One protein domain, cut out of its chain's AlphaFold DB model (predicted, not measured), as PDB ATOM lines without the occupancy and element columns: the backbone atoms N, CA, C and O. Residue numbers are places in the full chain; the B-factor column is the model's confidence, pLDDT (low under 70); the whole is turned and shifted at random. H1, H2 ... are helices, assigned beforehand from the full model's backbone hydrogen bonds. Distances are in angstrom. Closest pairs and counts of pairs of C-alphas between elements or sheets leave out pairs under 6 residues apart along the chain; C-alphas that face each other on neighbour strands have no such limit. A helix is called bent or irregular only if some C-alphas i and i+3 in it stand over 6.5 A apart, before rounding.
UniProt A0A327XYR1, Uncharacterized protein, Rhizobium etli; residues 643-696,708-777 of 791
ATOM      1  N   LEU A 643       7.697 -32.365  29.942       77.81
ATOM      2  CA  LEU A 643       6.279 -32.121  30.237       77.81
ATOM      3  C   LEU A 643       5.462 -31.857  28.966       77.81
ATOM      4  O   LEU A 643       4.356 -32.381  28.802       77.81
ATOM      5  N   GLU A 644       5.998 -31.052  28.049       75.06
ATOM      6  CA  GLU A 644       5.376 -30.778  26.756       75.06
ATOM      7  C   GLU A 644       5.296 -32.036  25.889       75.06
ATOM      8  O   GLU A 644       4.276 -32.240  25.237       75.06
ATOM      9  N   GLN A 645       6.318 -32.896  25.889       76.06
ATOM     10  CA  GLN A 645       6.306 -34.171  25.167       76.06
ATOM     11  C   GLN A 645       5.237 -35.119  25.709       76.06
ATOM     12  O   GLN A 645       4.458 -35.641  24.916       76.06
ATOM     13  N   SER A 646       5.136 -35.286  27.031       73.06
ATOM     14  CA  SER A 646       4.082 -36.104  27.652       73.06
ATOM     15  C   SER A 646       2.687 -35.559  27.339       73.06
ATOM     16  O   SER A 646       1.773 -36.311  26.997       73.06
ATOM     17  N   THR A 647       2.536 -34.234  27.362       74.50
ATOM     18  CA  THR A 647       1.278 -33.567  27.005       74.50
ATOM     19  C   THR A 647       0.920 -33.787  25.530       74.50
ATOM     20  O   THR A 647      -0.215 -34.145  25.219       74.50
ATOM     21  N   ARG A 648       1.889 -33.634  24.615       72.69
ATOM     22  CA  ARG A 648       1.708 -33.888  23.176       72.69
ATOM     23  C   ARG A 648       1.403 -35.355  22.889       72.69
ATOM     24  O   ARG A 648       0.545 -35.638  22.063       72.69
ATOM     25  N   PHE A 649       2.053 -36.288  23.584       80.00
ATOM     26  CA  PHE A 649       1.761 -37.717  23.472       80.00
ATOM     27  C   PHE A 649       0.299 -38.010  23.824       80.00
ATOM     28  O   PHE A 649      -0.410 -38.627  23.030       80.00
ATOM     29  N   PHE A 650      -0.170 -37.517  24.975       77.75
ATOM     30  CA  PHE A 650      -1.561 -37.678  25.402       77.75
ATOM     31  C   PHE A 650      -2.546 -37.065  24.396       77.75
ATOM     32  O   PHE A 650      -3.568 -37.666  24.070       77.75
ATOM     33  N   GLN A 651      -2.216 -35.897  23.842       73.50
ATOM     34  CA  GLN A 651      -3.034 -35.223  22.832       73.50
ATOM     35  C   GLN A 651      -3.118 -35.996  21.529       73.50
ATOM     36  O   GLN A 651      -4.221 -36.235  21.048       73.50
ATOM     37  N   ASN A 652      -1.984 -36.417  20.979       77.31
ATOM     38  CA  ASN A 652      -1.945 -37.158  19.725       77.31
ATOM     39  C   ASN A 652      -2.645 -38.518  19.871       77.31
ATOM     40  O   ASN A 652      -3.345 -38.960  18.957       77.31
ATOM     41  N   ALA A 653      -2.531 -39.150  21.046       81.38
ATOM     42  CA  ALA A 653      -3.289 -40.342  21.410       81.38
ATOM     43  C   ALA A 653      -4.807 -40.076  21.400       81.38
ATOM     44  O   ALA A 653      -5.547 -40.783  20.717       81.38
ATOM     45  N   ILE A 654      -5.277 -39.023  22.080       77.88
ATOM     46  CA  ILE A 654      -6.698 -38.637  22.099       77.88
ATOM     47  C   ILE A 654      -7.215 -38.282  20.702       77.88
ATOM     48  O   ILE A 654      -8.267 -38.767  20.294       77.88
ATOM     49  N   GLN A 655      -6.482 -37.459  19.952       73.62
ATOM     50  CA  GLN A 655      -6.860 -37.053  18.598       73.62
ATOM     51  C   GLN A 655      -6.990 -38.271  17.682       73.62
ATOM     52  O   GLN A 655      -7.966 -38.381  16.945       73.62
ATOM     53  N   SER A 656      -6.074 -39.235  17.787       74.81
ATOM     54  CA  SER A 656      -6.143 -40.481  17.017       74.81
ATOM     55  C   SER A 656      -7.349 -41.343  17.383       74.81
ATOM     56  O   SER A 656      -7.995 -41.891  16.490       74.81
ATOM     57  N   LEU A 657      -7.703 -41.428  18.671       76.19
ATOM     58  CA  LEU A 657      -8.919 -42.114  19.121       76.19
ATOM     59  C   LEU A 657     -10.188 -41.432  18.589       76.19
ATOM     60  O   LEU A 657     -11.107 -42.109  18.133       76.19
ATOM     61  N   ILE A 658     -10.227 -40.099  18.596       71.69
ATOM     62  CA  ILE A 658     -11.359 -39.318  18.084       71.69
ATOM     63  C   ILE A 658     -11.503 -39.489  16.569       71.69
ATOM     64  O   ILE A 658     -12.618 -39.703  16.099       71.69
ATOM     65  N   VAL A 659     -10.412 -39.434  15.794       71.50
ATOM     66  CA  VAL A 659     -10.460 -39.664  14.334       71.50
ATOM     67  C   VAL A 659     -10.994 -41.049  14.007       71.50
ATOM     68  O   VAL A 659     -11.824 -41.180  13.109       71.50
ATOM     69  N   ALA A 660     -10.561 -42.073  14.746       71.75
ATOM     70  CA  ALA A 660     -11.043 -43.435  14.547       71.75
ATOM     71  C   ALA A 660     -12.564 -43.566  14.775       71.75
ATOM     72  O   ALA A 660     -13.212 -44.372  14.114       71.75
ATOM     73  N   GLU A 661     -13.140 -42.761  15.672       67.94
ATOM     74  CA  GLU A 661     -14.556 -42.843  16.068       67.94
ATOM     75  C   GLU A 661     -15.481 -41.886  15.300       67.94
ATOM     76  O   GLU A 661     -16.635 -42.217  15.034       67.94
ATOM     77  N   VAL A 662     -15.000 -40.692  14.941       60.91
ATOM     78  CA  VAL A 662     -15.783 -39.635  14.262       60.91
ATOM     79  C   VAL A 662     -15.557 -39.637  12.744       60.91
ATOM     80  O   VAL A 662     -16.378 -39.114  11.988       60.91
ATOM     81  N   GLY A 663     -14.465 -40.250  12.281       55.19
ATOM     82  CA  GLY A 663     -14.040 -40.261  10.886       55.19
ATOM     83  C   GLY A 663     -13.276 -38.999  10.466       55.19
ATOM     84  O   GLY A 663     -12.893 -38.161  11.282       55.19
ATOM     85  N   LYS A 664     -13.083 -38.846   9.148       49.72
ATOM     86  CA  LYS A 664     -12.307 -37.770   8.494       49.72
ATOM     87  C   LYS A 664     -12.780 -36.296   8.636       49.72
ATOM     88  O   LYS A 664     -12.013 -35.447   8.200       49.72
ATOM     89  N   PRO A 665     -13.951 -35.903   9.195       42.81
ATOM     90  CA  PRO A 665     -14.345 -34.481   9.255       42.81
ATOM     91  C   PRO A 665     -13.511 -33.579  10.184       42.81
ATOM     92  O   PRO A 665     -13.819 -32.395  10.321       42.81
ATOM     93  N   LEU A 666     -12.529 -34.129  10.898       46.69
ATOM     94  CA  LEU A 666     -11.583 -33.381  11.720       46.69
ATOM     95  C   LEU A 666     -10.194 -33.545  11.094       46.69
ATOM     96  O   LEU A 666      -9.542 -34.567  11.293       46.69
ATOM     97  N   GLU A 667      -9.766 -32.558  10.309       49.34
ATOM     98  CA  GLU A 667      -8.382 -32.465   9.841       49.34
ATOM     99  C   GLU A 667      -7.495 -32.100  11.033       49.34
ATOM    100  O   GLU A 667      -7.369 -30.936  11.414       49.34
ATOM    101  N   PHE A 668      -6.923 -33.112  11.681       56.12
ATOM    102  CA  PHE A 668      -5.828 -32.896  12.617       56.12
ATOM    103  C   PHE A 668      -4.516 -32.804  11.831       56.12
ATOM    104  O   PHE A 668      -4.359 -33.437  10.788       56.12
ATOM    105  N   LEU A 669      -3.566 -32.017  12.336       56.94
ATOM    106  CA  LEU A 669      -2.219 -31.865  11.776       56.94
ATOM    107  C   LEU A 669      -1.364 -33.121  12.045       56.94
ATOM    108  O   LEU A 669      -0.333 -33.027  12.704       56.94
ATOM    109  N   MET A 670      -1.802 -34.301  11.600       63.12
ATOM    110  CA  MET A 670      -1.027 -35.542  11.693       63.12
ATOM    111  C   MET A 670      -1.118 -36.348  10.400       63.12
ATOM    112  O   MET A 670      -2.175 -36.433   9.770       63.12
ATOM    113  N   ALA A 671      -0.013 -36.980  10.016       68.62
ATOM    114  CA  ALA A 671      -0.005 -37.882   8.874       68.62
ATOM    115  C   ALA A 671      -0.813 -39.170   9.173       68.62
ATOM    116  O   ALA A 671      -0.929 -39.582  10.332       68.62
ATOM    117  N   PRO A 672      -1.347 -39.871   8.153       67.94
ATOM    118  CA  PRO A 672      -2.091 -41.125   8.350       67.94
ATOM    119  C   PRO A 672      -1.303 -42.220   9.096       67.94
ATOM    120  O   PRO A 672      -1.865 -42.999   9.870       67.94
ATOM    121  N   GLU A 673       0.011 -42.263   8.883       72.31
ATOM    122  CA  GLU A 673       0.934 -43.192   9.544       72.31
ATOM    123  C   GLU A 673       1.064 -42.875  11.041       72.31
ATOM    124  O   GLU A 673       0.963 -43.771  11.884       72.31
ATOM    125  N   GLU A 674       1.178 -41.591  11.387       73.12
ATOM    126  CA  GLU A 674       1.224 -41.110  12.772       73.12
ATOM    127  C   GLU A 674      -0.097 -41.371  13.500       73.12
ATOM    128  O   GLU A 674      -0.088 -41.782  14.659       73.12
ATOM    129  N   HIS A 675      -1.235 -41.216  12.818       70.94
ATOM    130  CA  HIS A 675      -2.548 -41.569  13.362       70.94
ATOM    131  C   HIS A 675      -2.626 -43.034  13.793       70.94
ATOM    132  O   HIS A 675      -3.076 -43.341  14.897       70.94
ATOM    133  N   THR A 676      -2.164 -43.942  12.935       74.81
ATOM    134  CA  THR A 676      -2.167 -45.381  13.231       74.81
ATOM    135  C   THR A 676      -1.225 -45.696  14.394       74.81
ATOM    136  O   THR A 676      -1.567 -46.461  15.299       74.81
ATOM    137  N   TRP A 677      -0.053 -45.059  14.405       78.44
ATOM    138  CA  TRP A 677       0.939 -45.201  15.464       78.44
ATOM    139  C   TRP A 677       0.409 -44.743  16.832       78.44
ATOM    140  O   TRP A 677       0.423 -45.515  17.795       78.44
ATOM    141  N   PHE A 678      -0.132 -43.525  16.919       79.69
ATOM    142  CA  PHE A 678      -0.672 -42.974  18.163       79.69
ATOM    143  C   PHE A 678      -1.958 -43.668  18.620       79.69
ATOM    144  O   PHE A 678      -2.152 -43.816  19.824       79.69
ATOM    145  N   TYR A 679      -2.801 -44.152  17.704       78.56
ATOM    146  CA  TYR A 679      -3.962 -44.976  18.055       78.56
ATOM    147  C   TYR A 679      -3.546 -46.260  18.788       78.56
ATOM    148  O   TYR A 679      -4.095 -46.591  19.841       78.56
ATOM    149  N   ASN A 680      -2.530 -46.963  18.277       79.00
ATOM    150  CA  ASN A 680      -2.006 -48.170  18.918       79.00
ATOM    151  C   ASN A 680      -1.348 -47.851  20.267       79.00
ATOM    152  O   ASN A 680      -1.611 -48.533  21.258       79.00
ATOM    153  N   LEU A 681      -0.553 -46.778  20.333       83.00
ATOM    154  CA  LEU A 681       0.051 -46.322  21.583       83.00
ATOM    155  C   LEU A 681      -0.995 -45.937  22.630       83.00
ATOM    156  O   LEU A 681      -0.805 -46.271  23.792       83.00
ATOM    157  N   ALA A 682      -2.107 -45.308  22.242       81.56
ATOM    158  CA  ALA A 682      -3.197 -44.952  23.151       81.56
ATOM    159  C   ALA A 682      -3.833 -46.179  23.824       81.56
ATOM    160  O   ALA A 682      -4.260 -46.106  24.978       81.56
ATOM    161  N   ARG A 683      -3.894 -47.314  23.112       77.12
ATOM    162  CA  ARG A 683      -4.388 -48.587  23.654       77.12
ATOM    163  C   ARG A 683      -3.399 -49.204  24.638       77.12
ATOM    164  O   ARG A 683      -3.820 -49.669  25.692       77.12
ATOM    165  N   VAL A 684      -2.106 -49.186  24.309       79.50
ATOM    166  CA  VAL A 684      -1.044 -49.763  25.154       79.50
ATOM    167  C   VAL A 684      -0.795 -48.920  26.409       79.50
ATOM    168  O   VAL A 684      -0.596 -49.475  27.483       79.50
ATOM    169  N   SER A 685      -0.854 -47.591  26.302       74.81
ATOM    170  CA  SER A 685      -0.614 -46.662  27.417       74.81
ATOM    171  C   SER A 685      -1.806 -46.491  28.364       74.81
ATOM    172  O   SER A 685      -1.709 -45.761  29.344       74.81
ATOM    173  N   GLY A 686      -2.952 -47.117  28.072       69.25
ATOM    174  CA  GLY A 686      -4.168 -46.995  28.879       69.25
ATOM    175  C   GLY A 686      -4.959 -45.698  28.668       69.25
ATOM    176  O   GLY A 686      -6.047 -45.568  29.231       69.25
ATOM    177  N   VAL A 687      -4.495 -44.775  27.815       76.25
ATOM    178  CA  VAL A 687      -5.218 -43.534  27.468       76.25
ATOM    179  C   VAL A 687      -6.596 -43.847  26.886       76.25
ATOM    180  O   VAL A 687      -7.581 -43.242  27.295       76.25
ATOM    181  N   ALA A 688      -6.691 -44.843  26.002       74.69
ATOM    182  CA  ALA A 688      -7.956 -45.319  25.441       74.69
ATOM    183  C   ALA A 688      -8.970 -45.716  26.529       74.69
ATOM    184  O   ALA A 688     -10.142 -45.349  26.466       74.69
ATOM    185  N   SER A 689      -8.493 -46.399  27.572       68.38
ATOM    186  CA  SER A 689      -9.311 -46.837  28.705       68.38
ATOM    187  C   SER A 689      -9.731 -45.685  29.608       68.38
ATOM    188  O   SER A 689     -10.898 -45.607  29.978       68.38
ATOM    189  N   ALA A 690      -8.813 -44.767  29.922       67.62
ATOM    190  CA  ALA A 690      -9.107 -43.591  30.743       67.62
ATOM    191  C   ALA A 690     -10.128 -42.656  30.076       67.62
ATOM    192  O   ALA A 690     -10.964 -42.048  30.739       67.62
ATOM    193  N   VAL A 691     -10.053 -42.556  28.751       67.25
ATOM    194  CA  VAL A 691     -10.860 -41.652  27.932       67.25
ATOM    195  C   VAL A 691     -12.163 -42.318  27.452       67.25
ATOM    196  O   VAL A 691     -13.102 -41.627  27.065       67.25
ATOM    197  N   GLY A 692     -12.256 -43.651  27.516       62.56
ATOM    198  CA  GLY A 692     -13.461 -44.418  27.185       62.56
ATOM    199  C   GLY A 692     -13.703 -44.634  25.685       62.56
ATOM    200  O   GLY A 692     -14.823 -44.958  25.295       62.56
ATOM    201  N   TYR A 693     -12.678 -44.470  24.843       64.38
ATOM    202  CA  TYR A 693     -12.752 -44.628  23.383       64.38
ATOM    203  C   TYR A 693     -11.743 -45.674  22.889       64.38
ATOM    204  O   TYR A 693     -10.645 -45.773  23.426       64.38
ATOM    205  N   GLY A 694     -12.083 -46.443  21.845       59.97
ATOM    206  CA  GLY A 694     -11.160 -47.422  21.244       59.97
ATOM    207  C   GLY A 694     -10.903 -48.693  22.071       59.97
ATOM    208  O   GLY A 694      -9.927 -49.403  21.813       59.97
ATOM    209  N   VAL A 695     -11.765 -49.000  23.047       58.28
ATOM    210  CA  VAL A 695     -11.686 -50.222  23.863       58.28
ATOM    211  C   VAL A 695     -12.875 -51.131  23.552       58.28
ATOM    212  O   VAL A 695     -14.025 -50.747  23.734       58.28
ATOM    213  N   SER A 696     -12.601 -52.346  23.074       52.00
ATOM    214  CA  SER A 696     -13.617 -53.371  22.774       52.00
ATOM    215  C   SER A 696     -14.124 -54.110  24.020       52.00
ATOM    216  O   SER A 696     -15.153 -54.779  23.962       52.00
ATOM    217  N   THR A 708     -25.700 -39.563  30.396       76.25
ATOM    218  CA  THR A 708     -27.109 -39.964  30.442       76.25
ATOM    219  C   THR A 708     -27.913 -38.910  29.692       76.25
ATOM    220  O   THR A 708     -28.126 -37.831  30.233       76.25
ATOM    221  N   PRO A 709     -28.344 -39.178  28.448       76.88
ATOM    222  CA  PRO A 709     -28.921 -38.160  27.575       76.88
ATOM    223  C   PRO A 709     -30.259 -37.640  28.122       76.88
ATOM    224  O   PRO A 709     -31.321 -38.177  27.821       76.88
ATOM    225  N   SER A 710     -30.188 -36.587  28.936       82.50
ATOM    226  CA  SER A 710     -31.311 -35.785  29.417       82.50
ATOM    227  C   SER A 710     -31.353 -34.450  28.676       82.50
ATOM    228  O   SER A 710     -30.340 -34.006  28.129       82.50
ATOM    229  N   ASP A 711     -32.507 -33.779  28.679       80.81
ATOM    230  CA  ASP A 711     -32.653 -32.464  28.042       80.81
ATOM    231  C   ASP A 711     -31.619 -31.452  28.573       80.81
ATOM    232  O   ASP A 711     -31.054 -30.680  27.800       80.81
ATOM    233  N   GLU A 712     -31.309 -31.503  29.871       84.38
ATOM    234  CA  GLU A 712     -30.293 -30.662  30.508       84.38
ATOM    235  C   GLU A 712     -28.875 -31.000  30.022       84.38
ATOM    236  O   GLU A 712     -28.169 -30.113  29.548       84.38
ATOM    237  N   GLN A 713     -28.471 -32.278  30.039       82.25
ATOM    238  CA  GLN A 713     -27.126 -32.685  29.608       82.25
ATOM    239  C   GLN A 713     -26.889 -32.442  28.112       82.25
ATOM    240  O   GLN A 713     -25.798 -32.036  27.711       82.25
ATOM    241  N   LEU A 714     -27.907 -32.660  27.277       88.62
ATOM    242  CA  LEU A 714     -27.844 -32.370  25.844       88.62
ATOM    243  C   LEU A 714     -27.738 -30.863  25.589       88.62
ATOM    244  O   LEU A 714     -26.975 -30.440  24.721       88.62
ATOM    245  N   ARG A 715     -28.448 -30.044  26.372       87.88
ATOM    246  CA  ARG A 715     -28.351 -28.583  26.309       87.88
ATOM    247  C   ARG A 715     -26.972 -28.089  26.755       87.88
ATOM    248  O   ARG A 715     -26.401 -27.238  26.078       87.88
ATOM    249  N   SER A 716     -26.391 -28.664  27.811       86.56
ATOM    250  CA  SER A 716     -25.007 -28.394  28.227       86.56
ATOM    251  C   SER A 716     -23.992 -28.789  27.152       86.56
ATOM    252  O   SER A 716     -23.065 -28.030  26.879       86.56
ATOM    253  N   LEU A 717     -24.177 -29.937  26.491       88.88
ATOM    254  CA  LEU A 717     -23.309 -30.381  25.396       88.88
ATOM    255  C   LEU A 717     -23.333 -29.397  24.210       88.88
ATOM    256  O   LEU A 717     -22.282 -29.065  23.662       88.88
ATOM    257  N   VAL A 718     -24.519 -28.891  23.842       90.31
ATOM    258  CA  VAL A 718     -24.683 -27.845  22.815       90.31
ATOM    259  C   VAL A 718     -24.026 -26.533  23.246       90.31
ATOM    260  O   VAL A 718     -23.308 -25.928  22.448       90.31
ATOM    261  N   ALA A 719     -24.214 -26.121  24.504       89.06
ATOM    262  CA  ALA A 719     -23.596 -24.917  25.054       89.06
ATOM    263  C   ALA A 719     -22.063 -24.984  24.972       89.06
ATOM    264  O   ALA A 719     -21.445 -24.059  24.456       89.06
ATOM    265  N   ILE A 720     -21.458 -26.106  25.382       89.12
ATOM    266  CA  ILE A 720     -20.006 -26.325  25.295       89.12
ATOM    267  C   ILE A 720     -19.532 -26.260  23.840       89.12
ATOM    268  O   ILE A 720     -18.531 -25.607  23.554       89.12
ATOM    269  N   SER A 721     -20.248 -26.896  22.905       90.06
ATOM    270  CA  SER A 721     -19.895 -26.847  21.479       90.06
ATOM    271  C   SER A 721     -19.869 -25.415  20.943       90.06
ATOM    272  O   SER A 721     -18.917 -25.035  20.269       90.06
ATOM    273  N   LYS A 722     -20.883 -24.604  21.270       89.38
ATOM    274  CA  LYS A 722     -20.951 -23.205  20.825       89.38
ATOM    275  C   LYS A 722     -19.948 -22.306  21.546       89.38
ATOM    276  O   LYS A 722     -19.389 -21.415  20.913       89.38
ATOM    277  N   SER A 723     -19.671 -22.557  22.826       87.75
ATOM    278  CA  SER A 723     -18.587 -21.886  23.557       87.75
ATOM    279  C   SER A 723     -17.229 -22.146  22.905       87.75
ATOM    280  O   SER A 723     -16.448 -21.211  22.751       87.75
ATOM    281  N   LEU A 724     -16.958 -23.380  22.463       88.69
ATOM    282  CA  LEU A 724     -15.736 -23.715  21.724       88.69
ATOM    283  C   LEU A 724     -15.666 -22.970  20.383       88.69
ATOM    284  O   LEU A 724     -14.632 -22.382  20.084       88.69
ATOM    285  N   ASP A 725     -16.753 -22.933  19.607       87.88
ATOM    286  CA  ASP A 725     -16.793 -22.205  18.324       87.88
ATOM    287  C   ASP A 725     -16.589 -20.684  18.495       87.88
ATOM    288  O   ASP A 725     -16.040 -20.015  17.616       87.88
ATOM    289  N   PHE A 726     -17.034 -20.122  19.624       85.69
ATOM    290  CA  PHE A 726     -16.830 -18.711  19.952       85.69
ATOM    291  C   PHE A 726     -15.397 -18.427  20.428       85.69
ATOM    292  O   PHE A 726     -14.764 -17.484  19.945       85.69
ATOM    293  N   GLU A 727     -14.868 -19.241  21.347       84.81
ATOM    294  CA  GLU A 727     -13.521 -19.055  21.898       84.81
ATOM    295  C   GLU A 727     -12.408 -19.384  20.901       84.81
ATOM    296  O   GLU A 727     -11.349 -18.777  21.003       84.81
ATOM    297  N   GLU A 728     -12.630 -20.236  19.892       85.50
ATOM    298  CA  GLU A 728     -11.643 -20.539  18.835       85.50
ATOM    299  C   GLU A 728     -11.019 -19.272  18.223       85.50
ATOM    300  O   GLU A 728      -9.833 -19.238  17.906       85.50
ATOM    301  N   LYS A 729     -11.810 -18.200  18.103       83.00
ATOM    302  CA  LYS A 729     -11.398 -16.929  17.490       83.00
ATOM    303  C   LYS A 729     -10.518 -16.061  18.391       83.00
ATOM    304  O   LYS A 729      -9.858 -15.156  17.892       83.00
ATOM    305  N   THR A 730     -10.567 -16.274  19.704       80.19
ATOM    306  CA  THR A 730      -9.911 -15.423  20.713       80.19
ATOM    307  C   THR A 730      -8.974 -16.196  21.642       80.19
ATOM    308  O   THR A 730      -8.293 -15.594  22.471       80.19
ATOM    309  N   ALA A 731      -8.931 -17.523  21.519       79.25
ATOM    310  CA  ALA A 731      -8.095 -18.398  22.318       79.25
ATOM    311  C   ALA A 731      -6.606 -18.198  22.007       79.25
ATOM    312  O   ALA A 731      -6.210 -17.969  20.863       79.25
ATOM    313  N   ASP A 732      -5.766 -18.360  23.031       77.25
ATOM    314  CA  ASP A 732      -4.327 -18.504  22.822       77.25
ATOM    315  C   ASP A 732      -4.080 -19.745  21.934       77.25
ATOM    316  O   ASP A 732      -4.575 -20.826  22.276       77.25
ATOM    317  N   PRO A 733      -3.332 -19.643  20.816       72.19
ATOM    318  CA  PRO A 733      -3.167 -20.750  19.869       72.19
ATOM    319  C   PRO A 733      -2.657 -22.033  20.529       72.19
ATOM    320  O   PRO A 733      -3.076 -23.142  20.185       72.19
ATOM    321  N   ARG A 734      -1.781 -21.888  21.531       63.78
ATOM    322  CA  ARG A 734      -1.252 -23.015  22.290       63.78
ATOM    323  C   ARG A 734      -2.345 -23.625  23.169       63.78
ATOM    324  O   ARG A 734      -2.592 -24.820  23.039       63.78
ATOM    325  N   ARG A 735      -3.056 -22.860  24.003       68.31
ATOM    326  CA  ARG A 735      -4.194 -23.371  24.802       68.31
ATOM    327  C   ARG A 735      -5.300 -23.983  23.947       68.31
ATOM    328  O   ARG A 735      -5.846 -25.016  24.334       68.31
ATOM    329  N   TRP A 736      -5.598 -23.397  22.791       79.31
ATOM    330  CA  TRP A 736      -6.564 -23.946  21.843       79.31
ATOM    331  C   TRP A 736      -6.140 -25.337  21.373       79.31
ATOM    332  O   TRP A 736      -6.913 -26.285  21.500       79.31
ATOM    333  N   SER A 737      -4.887 -25.486  20.931       66.50
ATOM    334  CA  SER A 737      -4.349 -26.793  20.538       66.50
ATOM    335  C   SER A 737      -4.355 -27.803  21.691       66.50
ATOM    336  O   SER A 737      -4.655 -28.977  21.475       66.50
ATOM    337  N   LEU A 738      -4.073 -27.344  22.922       63.56
ATOM    338  CA  LEU A 738      -3.889 -28.232  24.065       63.56
ATOM    339  C   LEU A 738      -5.209 -28.716  24.687       63.56
ATOM    340  O   LEU A 738      -5.275 -29.849  25.161       63.56
ATOM    341  N   ILE A 739      -6.229 -27.853  24.736       73.56
ATOM    342  CA  ILE A 739      -7.482 -28.072  25.480       73.56
ATOM    343  C   ILE A 739      -8.696 -27.983  24.546       73.56
ATOM    344  O   ILE A 739      -9.547 -28.873  24.552       73.56
ATOM    345  N   GLY A 740      -8.767 -26.936  23.719       79.12
ATOM    346  CA  GLY A 740      -9.910 -26.674  22.838       79.12
ATOM    347  C   GLY A 740     -10.121 -27.762  21.783       79.12
ATOM    348  O   GLY A 740     -11.234 -28.262  21.619       79.12
ATOM    349  N   VAL A 741      -9.045 -28.190  21.118       75.12
ATOM    350  CA  VAL A 741      -9.080 -29.224  20.073       75.12
ATOM    351  C   VAL A 741      -9.546 -30.590  20.619       75.12
ATOM    352  O   VAL A 741     -10.508 -31.132  20.063       75.12
ATOM    353  N   PRO A 742      -8.973 -31.142  21.713       72.69
ATOM    354  CA  PRO A 742      -9.494 -32.359  22.342       72.69
ATOM    355  C   PRO A 742     -10.965 -32.258  22.763       72.69
ATOM    356  O   PRO A 742     -11.755 -33.142  22.433       72.69
ATOM    357  N   LEU A 743     -11.363 -31.168  23.434       80.69
ATOM    358  CA  LEU A 743     -12.751 -30.959  23.869       80.69
ATOM    359  C   LEU A 743     -13.728 -30.935  22.690       80.69
ATOM    360  O   LEU A 743     -14.782 -31.569  22.754       80.69
ATOM    361  N   ARG A 744     -13.371 -30.260  21.591       83.25
ATOM    362  CA  ARG A 744     -14.186 -30.218  20.367       83.25
ATOM    363  C   ARG A 744     -14.330 -31.593  19.727       83.25
ATOM    364  O   ARG A 744     -15.379 -31.925  19.177       83.25
ATOM    365  N   GLY A 745     -13.277 -32.398  19.787       73.69
ATOM    366  CA  GLY A 745     -13.328 -33.769  19.313       73.69
ATOM    367  C   GLY A 745     -14.237 -34.654  20.174       73.69
ATOM    368  O   GLY A 745     -15.059 -35.381  19.618       73.69
ATOM    369  N   PHE A 746     -14.191 -34.521  21.507       77.81
ATOM    370  CA  PHE A 746     -15.114 -35.221  22.411       77.81
ATOM    371  C   PHE A 746     -16.573 -34.835  22.187       77.81
ATOM    372  O   PHE A 746     -17.423 -35.715  22.053       77.81
ATOM    373  N   THR A 747     -16.885 -33.540  22.091       86.06
ATOM    374  CA  THR A 747     -18.267 -33.100  21.857       86.06
ATOM    375  C   THR A 747     -18.803 -33.632  20.530       86.06
ATOM    376  O   THR A 747     -19.892 -34.210  20.498       86.06
ATOM    377  N   LYS A 748     -18.019 -33.546  19.444       82.94
ATOM    378  CA  LYS A 748     -18.379 -34.128  18.139       82.94
ATOM    379  C   LYS A 748     -18.578 -35.643  18.205       82.94
ATOM    380  O   LYS A 748     -19.532 -36.145  17.611       82.94
ATOM    381  N   ALA A 749     -17.730 -36.363  18.938       72.81
ATOM    382  CA  ALA A 749     -17.855 -37.807  19.107       72.81
ATOM    383  C   ALA A 749     -19.131 -38.199  19.864       72.81
ATOM    384  O   ALA A 749     -19.849 -39.102  19.430       72.81
ATOM    385  N   ILE A 750     -19.464 -37.485  20.944       78.88
ATOM    386  CA  ILE A 750     -20.718 -37.695  21.681       78.88
ATOM    387  C   ILE A 750     -21.918 -37.412  20.766       78.88
ATOM    388  O   ILE A 750     -22.824 -38.243  20.680       78.88
ATOM    389  N   PHE A 751     -21.911 -36.309  20.007       83.56
ATOM    390  CA  PHE A 751     -22.972 -36.025  19.033       83.56
ATOM    391  C   PHE A 751     -23.117 -37.127  17.977       83.56
ATOM    392  O   PHE A 751     -24.240 -37.514  17.656       83.56
ATOM    393  N   ALA A 752     -22.012 -37.646  17.440       78.19
ATOM    394  CA  ALA A 752     -22.034 -38.723  16.453       78.19
ATOM    395  C   ALA A 752     -22.645 -40.012  17.029       78.19
ATOM    396  O   ALA A 752     -23.535 -40.597  16.408       78.19
ATOM    397  N   LYS A 753     -22.252 -40.410  18.249       78.00
ATOM    398  CA  LYS A 753     -22.815 -41.587  18.932       78.00
ATOM    399  C   LYS A 753     -24.305 -41.416  19.230       78.00
ATOM    400  O   LYS A 753     -25.085 -42.314  18.919       78.00
ATOM    401  N   LEU A 754     -24.732 -40.257  19.734       82.25
ATOM    402  CA  LEU A 754     -26.149 -39.963  19.981       82.25
ATOM    403  C   LEU A 754     -26.983 -40.005  18.690       82.25
ATOM    404  O   LEU A 754     -28.085 -40.555  18.683       82.25
ATOM    405  N   LYS A 755     -26.449 -39.482  17.578       83.31
ATOM    406  CA  LYS A 755     -27.087 -39.587  16.254       83.31
ATOM    407  C   LYS A 755     -27.196 -41.039  15.793       83.31
ATOM    408  O   LYS A 755     -28.267 -41.443  15.350       83.31
ATOM    409  N   SER A 756     -26.132 -41.832  15.948       77.69
ATOM    410  CA  SER A 756     -26.145 -43.264  15.607       77.69
ATOM    411  C   SER A 756     -27.136 -44.071  16.456       77.69
ATOM    412  O   SER A 756     -27.722 -45.028  15.966       77.69
ATOM    413  N   ALA A 757     -27.399 -43.632  17.691       80.31
ATOM    414  CA  ALA A 757     -28.409 -44.198  18.584       80.31
ATOM    415  C   ALA A 757     -29.845 -43.693  18.305       80.31
ATOM    416  O   ALA A 757     -30.757 -43.981  19.075       80.31
ATOM    417  N   GLY A 758     -30.064 -42.920  17.233       84.25
ATOM    418  CA  GLY A 758     -31.390 -42.450  16.812       84.25
ATOM    419  C   GLY A 758     -31.874 -41.146  17.462       84.25
ATOM    420  O   GLY A 758     -33.010 -40.736  17.227       84.25
ATOM    421  N   MET A 759     -31.038 -40.437  18.231       85.81
ATOM    422  CA  MET A 759     -31.441 -39.221  18.967       85.81
ATOM    423  C   MET A 759     -31.379 -37.917  18.149       85.81
ATOM    424  O   MET A 759     -31.489 -36.822  18.700       85.81
ATOM    425  N   SER A 760     -31.236 -37.996  16.824       86.12
ATOM    426  CA  SER A 760     -31.039 -36.829  15.947       86.12
ATOM    427  C   SER A 760     -32.146 -35.770  16.054       86.12
ATOM    428  O   SER A 760     -31.850 -34.580  16.096       86.12
ATOM    429  N   ARG A 761     -33.421 -36.180  16.145       85.88
ATOM    430  CA  ARG A 761     -34.555 -35.238  16.274       85.88
ATOM    431  C   ARG A 761     -34.530 -34.474  17.599       85.88
ATOM    432  O   ARG A 761     -34.812 -33.281  17.620       85.88
ATOM    433  N   LEU A 762     -34.178 -35.159  18.688       85.31
ATOM    434  CA  LEU A 762     -34.073 -34.560  20.019       85.31
ATOM    435  C   LEU A 762     -32.934 -33.534  20.068       85.31
ATOM    436  O   LEU A 762     -33.126 -32.423  20.554       85.31
ATOM    437  N   LEU A 763     -31.777 -33.891  19.502       88.44
ATOM    438  CA  LEU A 763     -30.622 -33.003  19.378       88.44
ATOM    439  C   LEU A 763     -30.944 -31.727  18.594       88.44
ATOM    440  O   LEU A 763     -30.605 -30.639  19.054       88.44
ATOM    441  N   ASN A 764     -31.621 -31.846  17.449       89.00
ATOM    442  CA  ASN A 764     -32.022 -30.686  16.648       89.00
ATOM    443  C   ASN A 764     -32.968 -29.766  17.432       89.00
ATOM    444  O   ASN A 764     -32.677 -28.582  17.565       89.00
ATOM    445  N   ARG A 765     -34.018 -30.325  18.053       92.06
ATOM    446  CA  ARG A 765     -34.966 -29.563  18.887       92.06
ATOM    447  C   ARG A 765     -34.264 -28.799  20.013       92.06
ATOM    448  O   ARG A 765     -34.583 -27.643  20.272       92.06
ATOM    449  N   ILE A 766     -33.334 -29.449  20.718       90.94
ATOM    450  CA  ILE A 766     -32.601 -28.816  21.825       90.94
ATOM    451  C   ILE A 766     -31.653 -27.731  21.312       90.94
ATOM    452  O   ILE A 766     -31.538 -26.689  21.949       90.94
ATOM    453  N   THR A 767     -31.006 -27.957  20.167       90.75
ATOM    454  CA  THR A 767     -30.104 -26.978  19.546       90.75
ATOM    455  C   THR A 767     -30.863 -25.725  19.120       90.75
ATOM    456  O   THR A 767     -30.440 -24.627  19.464       90.75
ATOM    457  N   GLU A 768     -32.011 -25.888  18.457       90.06
ATOM    458  CA  GLU A 768     -32.890 -24.784  18.047       90.06
ATOM    459  C   GLU A 768     -33.376 -23.984  19.258       90.06
ATOM    460  O   GLU A 768     -33.215 -22.767  19.305       90.06
ATOM    461  N   LYS A 769     -33.875 -24.675  20.292       89.81
ATOM    462  CA  LYS A 769     -34.327 -24.023  21.526       89.81
ATOM    463  C   LYS A 769     -33.195 -23.270  22.233       89.81
ATOM    464  O   LYS A 769     -33.407 -22.169  22.724       89.81
ATOM    465  N   PHE A 770     -31.997 -23.853  22.295       90.94
ATOM    466  CA  PHE A 770     -30.837 -23.188  22.887       90.94
ATOM    467  C   PHE A 770     -30.423 -21.947  22.089       90.94
ATOM    468  O   PHE A 770     -30.076 -20.937  22.690       90.94
ATOM    469  N   ASP A 771     -30.480 -22.005  20.757       90.06
ATOM    470  CA  ASP A 771     -30.164 -20.868  19.893       90.06
ATOM    471  C   ASP A 771     -31.146 -19.711  20.056       90.06
ATOM    472  O   ASP A 771     -30.724 -18.553  20.098       90.06
ATOM    473  N   ASP A 772     -32.435 -20.005  20.208       90.44
ATOM    474  CA  ASP A 772     -33.435 -18.983  20.502       90.44
ATOM    475  C   ASP A 772     -33.223 -18.370  21.894       90.44
ATOM    476  O   ASP A 772     -33.214 -17.145  22.025       90.44
ATOM    477  N   ASP A 773     -32.945 -19.192  22.911       88.44
ATOM    478  CA  ASP A 773     -32.660 -18.717  24.271       88.44
ATOM    479  C   ASP A 773     -31.368 -17.872  24.336       88.44
ATOM    480  O   ASP A 773     -31.294 -16.897  25.089       88.44
ATOM    481  N   LEU A 774     -30.359 -18.204  23.522       87.88
ATOM    482  CA  LEU A 774     -29.118 -17.434  23.393       87.88
ATOM    483  C   LEU A 774     -29.366 -16.081  22.705       87.88
ATOM    484  O   LEU A 774     -28.876 -15.055  23.174       87.88
ATOM    485  N   ARG A 775     -30.148 -16.051  21.614       88.44
ATOM    486  CA  ARG A 775     -30.507 -14.809  20.896       88.44
ATOM    487  C   ARG A 775     -31.337 -13.858  21.751       88.44
ATOM    488  O   ARG A 775     -31.180 -12.647  21.638       88.44
ATOM    489  N   GLN A 776     -32.212 -14.407  22.588       86.44
ATOM    490  CA  GLN A 776     -33.063 -13.641  23.500       86.44
ATOM    491  C   GLN A 776     -32.323 -13.198  24.774       86.44
ATOM    492  O   GLN A 776     -32.872 -12.435  25.564       86.44
ATOM    493  N   GLY A 777     -31.073 -13.637  24.975       81.06
ATOM    494  CA  GLY A 777     -30.252 -13.271  26.132       81.06
ATOM    495  C   GLY A 777     -30.634 -13.991  27.429       81.06
ATOM    496  O   GLY A 777     -30.167 -13.606  28.498       81.06
TER     497      GLY A 777
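This is residues 643 to 696 and 708 to 777 of the 791 residues of an uncharacterized protein of Rhizobium etli (UniProt A0A327XYR1). A long kinked helix, H5, runs through the middle of the domain, with H1 beside it on one side and H4 folded back along it on the other. H2 crosses H1 and the short H3 packs on H1, while H6 crosses H4 at the far side, and H5 and H6 spread apart from their tight link like a V. The printed part has 124 residues with six named helices, H1 to H6 in chain order, and no named strand; its class is all helix. The whole is compact, with a radius of gyration of the C-alphas of 15.8 A, and spans 45 by 35 by 23 A.

H1, residues 643 to 662, begins with C-alpha 643 at (6.279, -32.121, 30.237) and is 28.3 A long from first to last C-alpha. H2 holds residues 672 to 684, 18.9 A, and H3 residues 687 to 691, 6.0 A. After the cut, H4 holds residues 711 to 727, 24.2 A. H5, residues 733 to 756, is the longest at 32.5 A, from C-alpha 733 at (-3.167, -20.750, 19.869). It has a kink of 38 degrees near residue 740 and is irregular, but only just: C-alphas 738 and 741 are 6.6 A apart. H6, residues 760 to 775, is 22.6 A long and ends with C-alpha 775 at (-30.507, -14.809, 20.896).

H1 is the hub, touching three helices. With residues 649 to 657 alone it touches H2, about perpendicular at 77 degrees; the closest C-alphas, of Ala 653 and Ala 682, are 4.9 A apart. With residues 650 to 657 alone it touches H3, closest at the C-alphas of Ala 653 and Val 687, 7.1 A. H1 and H5 touch at a shallow tilt of 24 degrees, the same way; their closest C-alphas, of Val 662 and Ala 749, are 5.6 A apart. H4 and H5 form a helical hairpin, opposite ways at a shallow tilt of 34.5 degrees, only just short of steep. There residues 717 to 724 of H4 alone touch residues 740 to 747 of H5 alone, and the closest C-alphas, of Ser 721 and Thr 747, are 6.5 A apart. H6 touches H4 with residues 763 to 770 alone, the same way at a steep tilt of 59 degrees; the C-alphas of Arg 715 and Ile 766 come closest, at 6.2 A. H5 and H6 are close but not clearly touching, with the C-alphas of Leu 754 and Ser 760 closest at 7.1 A. Among the pairs that are apart are H1 and H4, and H2 and H5. Every O i to N i+4 pair is within hydrogen-bond range in H1, H2, H3, H4 and H6, and 18 of 20 are in H5.

The two C-alphas farthest apart, of Val 684 and Gln 776, are 48.3 A apart. Residues 697 to 707 are not printed, and C-alphas 696 and 708 are 20.5 A apart across the cut, which lies in the link from H3 to H4. Of the links printed whole, H1 to H2 is short and the other three are tight. The mean pLDDT of the printed part is 77.1; it is under 70 at residues 661 to 672, 686, 689 to 696, 734 to 735 and 737 to 738.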